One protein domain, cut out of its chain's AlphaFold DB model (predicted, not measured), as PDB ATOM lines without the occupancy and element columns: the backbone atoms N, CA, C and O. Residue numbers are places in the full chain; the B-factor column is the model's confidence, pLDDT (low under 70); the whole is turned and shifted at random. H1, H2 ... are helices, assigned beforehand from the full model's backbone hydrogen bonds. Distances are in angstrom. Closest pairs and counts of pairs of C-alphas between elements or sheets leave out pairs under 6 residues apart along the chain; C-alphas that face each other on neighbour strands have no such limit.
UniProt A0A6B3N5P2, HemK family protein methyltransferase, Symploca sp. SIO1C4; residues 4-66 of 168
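Overview. This is residues 4 to 66 of the 168 residues of the protein "HemK family protein methyltransferase" of Symploca sp. SIO1C4 (UniProt A0A6B3N5P2). Two helices of unequal length, H1 and H3, run opposite ways at a steep tilt, and the short helix H4 folds back after H3 to make a triangle of helices with them. From this helical part the short helix H2 and the long link of residues 29 to 43 swing out as a wide loop, which reaches the end of the long axis opposite to the last residues of H3. The printed part has 63 residues with four named helices, in the order H1, H2, H3, H4, and no named strand; the class is all helix, with 36 residues in these helices. The whole is compact, with a radius of gyration of the C-alphas of 12.1 A, and its outline is elongated, with spans of 35 by 21 by 19 A.

Along the chain. The printed part begins at Thr 4, whose C-alpha is at (38.510, 18.799, 15.799). H1 is residues 9 to 20, 16.2 A from first to last C-alpha, and begins at C-alpha 9 at (40.691, 9.674, 20.487). H2 is residues 24 to 28. H3, the longest helix, is residues 44 to 57 and measures 19.6 A; its C-alpha 44 is at (50.457, 4.707, 6.961). H4 is residues 61 to 65 and ends at C-alpha 65 at (38.760, -2.819, 10.728).

Arrangement. H1 and H2 are close but not clearly touching, their closest C-alphas being those of Gln 17 and Pro 24, 6.5 A apart. H1 and H3 are also close but not clearly touching; their closest C-alphas, those of Leu 12 and Trp 51, are 7.7 A apart. These two run opposite ways at a steep tilt of 42 degrees. H2 is apart from H3 and from H4. H1 and H4 touch, the closest C-alphas being those of Leu 15 and Ala 65, at 6.6 A. H3 and H4 only just touch, with 3 pairs of C-alphas within 8 A, and H3 does so with residues 50 to 54 alone; the closest C-alphas are those of Leu 50 and Leu 64, 6.3 A apart. In H1, H2, H3 and H4 every O i to N i+4 pair is within hydrogen-bond range.

Size, cuts and confidence. The two C-alphas farthest apart, those of Gly 34 and Gln 57, are 35.0 A from each other. The printed part has no cut. The links from H1 to H2 and from H3 to H4 are tight, 3 residues each, and the link from H2 to H3 is long, with 15 residues. The mean pLDDT of the printed part is 81.4; it is under 70 at residues 4 to 6, residue 21, residue 34 and residues 36 to 37.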
ATOM      1  N   THR A   4      39.120  17.749  16.629       53.91
ATOM      2  CA  THR A   4      38.510  18.799  15.799       53.91
ATOM      3  C   THR A   4      37.228  18.333  15.091       53.91
ATOM      4  O   THR A   4      36.424  19.161  14.684       53.91
ATOM      5  N   ALA A   5      37.019  17.019  14.964       62.94
ATOM      6  CA  ALA A   5      35.849  16.425  14.310       62.94
ATOM      7  C   ALA A   5      34.838  15.806  15.297       62.94
ATOM      8  O   ALA A   5      33.893  15.145  14.871       62.94
ATOM      9  N   GLY A   6      35.048  15.975  16.610       68.31
ATOM     10  CA  GLY A   6      34.175  15.415  17.648       68.31
ATOM     11  C   GLY A   6      34.241  13.888  17.796       68.31
ATOM     12  O   GLY A   6      33.372  13.311  18.443       68.31
ATOM     13  N   VAL A   7      35.248  13.223  17.215       72.75
ATOM     14  CA  VAL A   7      35.450  11.773  17.365       72.75
ATOM     15  C   VAL A   7      36.397  11.508  18.543       72.75
ATOM     16  O   VAL A   7      37.483  12.098  18.581       72.75
ATOM     17  N   PRO A   8      36.029  10.636  19.504       77.62
ATOM     18  CA  PRO A   8      36.891  10.293  20.631       77.62
ATOM     19  C   PRO A   8      38.245   9.743  20.170       77.62
ATOM     20  O   PRO A   8      38.304   8.865  19.312       77.62
ATOM     21  N   SER A   9      39.343  10.192  20.786       76.56
ATOM     22  CA  SER A   9      40.691   9.674  20.487       76.56
ATOM     23  C   SER A   9      40.810   8.165  20.717       76.56
ATOM     24  O   SER A   9      41.524   7.492  19.984       76.56
ATOM     25  N   LYS A  10      40.026   7.625  21.659       81.88
ATOM     26  CA  LYS A  10      39.945   6.187  21.946       81.88
ATOM     27  C   LYS A  10      39.551   5.345  20.728       81.88
ATOM     28  O   LYS A  10      39.970   4.200  20.638       81.88
ATOM     29  N   GLU A  11      38.763   5.888  19.797       85.56
ATOM     30  CA  GLU A  11      38.427   5.177  18.557       85.56
ATOM     31  C   GLU A  11      39.660   5.021  17.659       85.56
ATOM     32  O   GLU A  11      39.896   3.951  17.104       85.56
ATOM     33  N   LEU A  12      40.477   6.070  17.545       83.19
ATOM     34  CA  LEU A  12      41.720   6.005  16.780       83.19
ATOM     35  C   LEU A  12      42.696   5.007  17.410       83.19
ATOM     36  O   LEU A  12      43.278   4.202  16.688       83.19
ATOM     37  N   ASP A  13      42.829   5.028  18.738       83.44
ATOM     38  CA  ASP A  13      43.672   4.074  19.464       83.44
ATOM     39  C   ASP A  13      43.213   2.633  19.210       83.44
ATOM     40  O   ASP A  13      44.040   1.773  18.916       83.44
ATOM     41  N   TRP A  14      41.901   2.386  19.254       87.06
ATOM     42  CA  TRP A  14      41.319   1.077  18.957       87.06
ATOM     43  C   TRP A  14      41.629   0.624  17.524       87.06
ATOM     44  O   TRP A  14      42.144  -0.471  17.317       87.06
ATOM     45  N   LEU A  15      41.404   1.482  16.524       86.69
ATOM     46  CA  LEU A  15      41.693   1.153  15.124       86.69
ATOM     47  C   LEU A  15      43.174   0.863  14.893       86.69
ATOM     48  O   LEU A  15      43.516  -0.051  14.145       86.69
ATOM     49  N   LEU A  16      44.057   1.638  15.525       83.19
ATOM     50  CA  LEU A  16      45.489   1.395  15.452       83.19
ATOM     51  C   LEU A  16      45.843   0.056  16.094       83.19
ATOM     52  O   LEU A  16      46.587  -0.695  15.475       83.19
ATOM     53  N   GLN A  17      45.297  -0.286  17.261       83.69
ATOM     54  CA  GLN A  17      45.532  -1.589  17.899       83.69
ATOM     55  C   GLN A  17      45.151  -2.741  16.963       83.69
ATOM     56  O   GLN A  17      45.994  -3.588  16.661       83.69
ATOM     57  N   GLU A  18      43.936  -2.710  16.411       85.69
ATOM     58  CA  GLU A  18      43.433  -3.783  15.545       85.69
ATOM     59  C   GLU A  18      44.189  -3.896  14.217       85.69
ATOM     60  O   GLU A  18      44.460  -4.993  13.721       85.69
ATOM     61  N   LEU A  19      44.559  -2.761  13.618       82.12
ATOM     62  CA  LEU A  19      45.192  -2.755  12.302       82.12
ATOM     63  C   LEU A  19      46.712  -2.864  12.354       82.12
ATOM     64  O   LEU A  19      47.309  -3.305  11.381       82.12
ATOM     65  N   THR A  20      47.376  -2.470  13.436       75.75
ATOM     66  CA  THR A  20      48.848  -2.466  13.484       75.75
ATOM     67  C   THR A  20      49.427  -3.629  14.276       75.75
ATOM     68  O   THR A  20      50.596  -3.950  14.068       75.75
ATOM     69  N   GLY A  21      48.629  -4.279  15.132       69.38
ATOM     70  CA  GLY A  21      49.107  -5.320  16.044       69.38
ATOM     71  C   GLY A  21      50.016  -4.781  17.152       69.38
ATOM     72  O   GLY A  21      50.712  -5.556  17.802       69.38
ATOM     73  N   ILE A  22      50.053  -3.458  17.354       74.75
ATOM     74  CA  ILE A  22      50.773  -2.850  18.473       74.75
ATOM     75  C   ILE A  22      49.991  -3.148  19.749       74.75
ATOM     76  O   ILE A  22      48.807  -2.826  19.853       74.75
ATOM     77  N   GLU A  23      50.669  -3.726  20.736       74.06
ATOM     78  CA  GLU A  23      50.055  -4.015  22.026       74.06
ATOM     79  C   GLU A  23      49.511  -2.737  22.694       74.06
ATOM     80  O   GLU A  23      50.186  -1.698  22.688       74.06
ATOM     81  N   PRO A  24      48.342  -2.800  23.359       72.62
ATOM     82  CA  PRO A  24      47.762  -1.650  24.053       72.62
ATOM     83  C   PRO A  24      48.720  -1.014  25.066       72.62
ATOM     84  O   PRO A  24      48.747   0.207  25.231       72.62
ATOM     85  N   LEU A  25      49.545  -1.838  25.723       74.38
ATOM     86  CA  LEU A  25      50.531  -1.381  26.698       74.38
ATOM     87  C   LEU A  25      51.635  -0.538  26.044       74.38
ATOM     88  O   LEU A  25      52.057   0.461  26.622       74.38
ATOM     89  N   VAL A  26      52.057  -0.886  24.825       75.94
ATOM     90  CA  VAL A  26      53.062  -0.125  24.068       75.94
ATOM     91  C   VAL A  26      52.533   1.255  23.693       75.94
ATOM     92  O   VAL A  26      53.251   2.243  23.844       75.94
ATOM     93  N   LEU A  27      51.270   1.339  23.259       73.81
ATOM     94  CA  LEU A  27      50.628   2.622  22.961       73.81
ATOM     95  C   LEU A  27      50.475   3.480  24.219       73.81
ATOM     96  O   LEU A  27      50.830   4.655  24.205       73.81
ATOM     97  N   ARG A  28      49.995   2.890  25.319       73.75
ATOM     98  CA  ARG A  28      49.697   3.620  26.558       73.75
ATOM     99  C   ARG A  28      50.943   4.106  27.296       73.75
ATOM    100  O   ARG A  28      50.916   5.195  27.858       73.75
ATOM    101  N   LEU A  29      52.004   3.301  27.318       79.31
ATOM    102  CA  LEU A  29      53.289   3.675  27.921       79.31
ATOM    103  C   LEU A  29      54.156   4.513  26.981       79.31
ATOM    104  O   LEU A  29      55.258   4.899  27.356       79.31
ATOM    105  N   GLU A  30      53.692   4.737  25.748       75.88
ATOM    106  CA  GLU A  30      54.451   5.401  24.693       75.88
ATOM    107  C   GLU A  30      55.847   4.789  24.491       75.88
ATOM    108  O   GLU A  30      56.787   5.458  24.057       75.88
ATOM    109  N   SER A  31      56.003   3.492  24.779       71.75
ATOM    110  CA  SER A  31      57.298   2.798  24.751       71.75
ATOM    111  C   SER A  31      57.847   2.626  23.329       71.75
ATOM    112  O   SER A  31      58.980   2.187  23.129       71.75
ATOM    113  N   PHE A  32      57.065   3.035  22.328       71.50
ATOM    114  CA  PHE A  32      57.491   3.203  20.948       71.50
ATOM    115  C   PHE A  32      58.302   4.486  20.699       71.50
ATOM    116  O   PHE A  32      58.978   4.552  19.680       71.50
ATOM    117  N   LYS A  33      58.289   5.487  21.596       72.81
ATOM    118  CA  LYS A  33      59.022   6.759  21.408       72.81
ATOM    119  C   LYS A  33      60.540   6.586  21.277       72.81
ATOM    120  O   LYS A  33      61.191   7.450  20.706       72.81
ATOM    121  N   GLY A  34      61.090   5.478  21.778       68.06
ATOM    122  CA  GLY A  34      62.500   5.107  21.615       68.06
ATOM    123  C   GLY A  34      62.788   4.176  20.431       68.06
ATOM    124  O   GLY A  34      63.917   3.716  20.294       68.06
ATOM    125  N   ARG A  35      61.789   3.837  19.605       70.50
ATOM    126  CA  ARG A  35      61.949   2.948  18.444       70.50
ATOM    127  C   ARG A  35      62.027   3.774  17.164       70.50
ATOM    128  O   ARG A  35      61.129   4.562  16.892       70.50
ATOM    129  N   GLU A  36      63.049   3.537  16.345       67.69
ATOM    130  CA  GLU A  36      63.186   4.194  15.033       67.69
ATOM    131  C   GLU A  36      62.113   3.739  14.033       67.69
ATOM    132  O   GLU A  36      61.662   4.515  13.193       67.69
ATOM    133  N   THR A  37      61.663   2.484  14.138       69.88
ATOM    134  CA  THR A  37      60.651   1.913  13.243       69.88
ATOM    135  C   THR A  37      59.640   1.063  13.998       69.88
ATOM    136  O   THR A  37      60.005   0.240  14.841       69.88
ATOM    137  N   ILE A  38      58.364   1.210  13.643       71.62
ATOM    138  CA  ILE A  38      57.270   0.366  14.125       71.62
ATOM    139  C   ILE A  38      56.780  -0.477  12.952       71.62
ATOM    140  O   ILE A  38      56.363   0.061  11.923       71.62
ATOM    141  N   LYS A  39      56.821  -1.803  13.097       71.50
ATOM    142  CA  LYS A  39      56.250  -2.710  12.102       71.50
ATOM    143  C   LYS A  39      54.730  -2.629  12.193       71.50
ATOM    144  O   LYS A  39      54.143  -3.092  13.161       71.50
ATOM    145  N   ILE A  40      54.115  -2.037  11.178       75.38
ATOM    146  CA  ILE A  40      52.663  -1.935  11.032       75.38
ATOM    147  C   ILE A  40      52.194  -2.926   9.965       75.38
ATOM    148  O   ILE A  40      52.854  -3.100   8.942       75.38
ATOM    149  N   ARG A  41      51.056  -3.591  10.197       75.56
ATOM    150  CA  ARG A  41      50.477  -4.546   9.234       75.56
ATOM    151  C   ARG A  41      49.985  -3.859   7.955       75.56
ATOM    152  O   ARG A  41      50.004  -4.475   6.895       75.56
ATOM    153  N   TYR A  42      49.576  -2.594   8.061       81.12
ATOM    154  CA  TYR A  42      49.129  -1.767   6.941       81.12
ATOM    155  C   TYR A  42      49.971  -0.494   6.826       81.12
ATOM    156  O   TYR A  42      50.263   0.116   7.854       81.12
ATOM    157  N   PRO A  43      50.317  -0.040   5.608       85.50
ATOM    158  CA  PRO A  43      51.032   1.217   5.400       85.50
ATOM    159  C   PRO A  43      50.287   2.440   5.964       85.50
ATOM    160  O   PRO A  43      49.060   2.518   5.886       85.50
ATOM    161  N   LEU A  44      51.026   3.449   6.444       84.62
ATOM    162  CA  LEU A  44      50.457   4.707   6.961       84.62
ATOM    163  C   LEU A  44      49.460   5.400   6.007       84.62
ATOM    164  O   LEU A  44      48.450   5.906   6.504       84.62
ATOM    165  N   PRO A  45      49.661   5.421   4.669       90.06
ATOM    166  CA  PRO A  45      48.665   5.981   3.754       90.06
ATOM    167  C   PRO A  45      47.311   5.266   3.821       90.06
ATOM    168  O   PRO A  45      46.273   5.924   3.810       90.06
ATOM    169  N   VAL A  46      47.314   3.936   3.969       88.94
ATOM    170  CA  VAL A  46      46.090   3.128   4.090       88.94
ATOM    171  C   VAL A  46      45.367   3.454   5.395       88.94
ATOM    172  O   VAL A  46      44.175   3.747   5.385       88.94
ATOM    173  N   LEU A  47      46.095   3.488   6.517       88.31
ATOM    174  CA  LEU A  47      45.532   3.858   7.822       88.31
ATOM    175  C   LEU A  47      44.941   5.275   7.803       88.31
ATOM    176  O   LEU A  47      43.844   5.510   8.308       88.31
ATOM    177  N   SER A  48      45.643   6.210   7.160       89.56
ATOM    178  CA  SER A  48      45.181   7.591   6.995       89.56
ATOM    179  C   SER A  48      43.894   7.662   6.172       89.56
ATOM    180  O   SER A  48      42.980   8.404   6.529       89.56
ATOM    181  N   GLN A  49      43.792   6.872   5.098       91.75
ATOM    182  CA  GLN A  49      42.593   6.799   4.262       91.75
ATOM    183  C   GLN A  49      41.392   6.242   5.034       91.75
ATOM    184  O   GLN A  49      40.318   6.844   4.995       91.75
ATOM    185  N   LEU A  50      41.570   5.142   5.774       91.31
ATOM    186  CA  LEU A  50      40.515   4.567   6.614       91.31
ATOM    187  C   LEU A  50      40.042   5.577   7.668       91.31
ATOM    188  O   LEU A  50      38.842   5.789   7.841       91.31
ATOM    189  N   TRP A  51      40.972   6.285   8.312       90.75
ATOM    190  CA  TRP A  51      40.616   7.327   9.272       90.75
ATOM    191  C   TRP A  51      39.845   8.487   8.625       90.75
ATOM    192  O   TRP A  51      38.835   8.944   9.158       90.75
ATOM    193  N   GLN A  52      40.243   8.933   7.430       91.12
ATOM    194  CA  GLN A  52      39.476   9.934   6.680       91.12
ATOM    195  C   GLN A  52      38.066   9.437   6.333       91.12
ATOM    196  O   GLN A  52      37.114  10.217   6.401       91.12
ATOM    197  N   GLN A  53      37.907   8.151   6.021       91.00
ATOM    198  CA  GLN A  53      36.599   7.545   5.788       91.00
ATOM    199  C   GLN A  53      35.722   7.593   7.050       91.00
ATOM    200  O   GLN A  53      34.570   8.028   6.969       91.00
ATOM    201  N   ARG A  54      36.271   7.248   8.227       91.19
ATOM    202  CA  ARG A  54      35.580   7.380   9.528       91.19
ATOM    203  C   ARG A  54      35.082   8.803   9.771       91.19
ATOM    204  O   ARG A  54      33.943   8.982  10.206       91.19
ATOM    205  N   LEU A  55      35.926   9.801   9.507       90.44
ATOM    206  CA  LEU A  55      35.620  11.210   9.769       90.44
ATOM    207  C   LEU A  55      34.575  11.775   8.799       90.44
ATOM    208  O   LEU A  55      33.658  12.472   9.226       90.44
ATOM    209  N   ARG A  56      34.695  11.471   7.501       91.94
ATOM    210  CA  ARG A  56      33.839  12.059   6.455       91.94
ATOM    211  C   ARG A  56      32.506  11.338   6.303       91.94
ATOM    212  O   ARG A  56      31.481  11.983   6.136       91.94
ATOM    213  N   GLN A  57      32.525  10.008   6.350       91.00
ATOM    214  CA  GLN A  57      31.347   9.177   6.081       91.00
ATOM    215  C   GLN A  57      30.662   8.692   7.358       91.00
ATOM    216  O   GLN A  57      29.621   8.050   7.281       91.00
ATOM    217  N   ARG A  58      31.254   8.951   8.534       88.69
ATOM    218  CA  ARG A  58      30.799   8.393   9.818       88.69
ATOM    219  C   ARG A  58      30.682   6.862   9.792       88.69
ATOM    220  O   ARG A  58      29.875   6.290  10.515       88.69
ATOM    221  N   CYS A  59      31.503   6.210   8.963       90.12
ATOM    222  CA  CYS A  59      31.547   4.755   8.862       90.12
ATOM    223  C   CYS A  59      31.955   4.157  10.219       90.12
ATOM    224  O   CYS A  59      32.970   4.602  10.763       90.12
ATOM    225  N   PRO A  60      31.213   3.181  10.772       92.88
ATOM    226  CA  PRO A  60      31.617   2.484  11.986       92.88
ATOM    227  C   PRO A  60      33.034   1.928  11.879       92.88
ATOM    228  O   PRO A  60      33.412   1.312  10.881       92.88
ATOM    229  N   ILE A  61      33.825   2.131  12.927       93.19
ATOM    230  CA  ILE A  61      35.249   1.800  12.908       93.19
ATOM    231  C   ILE A  61      35.507   0.294  12.793       93.19
ATOM    232  O   ILE A  61      36.476  -0.122  12.169       93.19
ATOM    233  N   GLN A  62      34.576  -0.518  13.288       95.06
ATOM    234  CA  GLN A  62      34.572  -1.973  13.168       95.06
ATOM    235  C   GLN A  62      34.462  -2.429  11.712       95.06
ATOM    236  O   GLN A  62      35.115  -3.387  11.318       95.06
ATOM    237  N   TYR A  63      33.690  -1.726  10.876       95.50
ATOM    238  CA  TYR A  63      33.626  -2.039   9.445       95.50
ATOM    239  C   TYR A  63      34.908  -1.644   8.717       95.50
ATOM    240  O   TYR A  63      35.315  -2.346   7.796       95.50
ATOM    241  N   LEU A  64      35.574  -0.569   9.151       93.31
ATOM    242  CA  LEU A  64      36.892  -0.199   8.627       93.31
ATOM    243  C   LEU A  64      37.966  -1.217   9.028       93.31
ATOM    244  O   LEU A  64      38.846  -1.520   8.228       93.31
ATOM    245  N   ALA A  65      37.879  -1.759  10.246       92.50
ATOM    246  CA  ALA A  65      38.760  -2.819  10.728       92.50
ATOM    247  C   ALA A  65      38.391  -4.216  10.186       92.50
ATOM    248  O   ALA A  65      39.215  -5.128  10.215       92.50
ATOM    249  N   GLY A  66      37.160  -4.392   9.696       95.12
ATOM    250  CA  GLY A  66      36.602  -5.678   9.274       95.12
ATOM    251  C   GLY A  66      36.315  -6.644  10.429       95.12
ATOM    252  O   GLY A  66      36.162  -7.845  10.199       95.12
TER     253      GLY A  66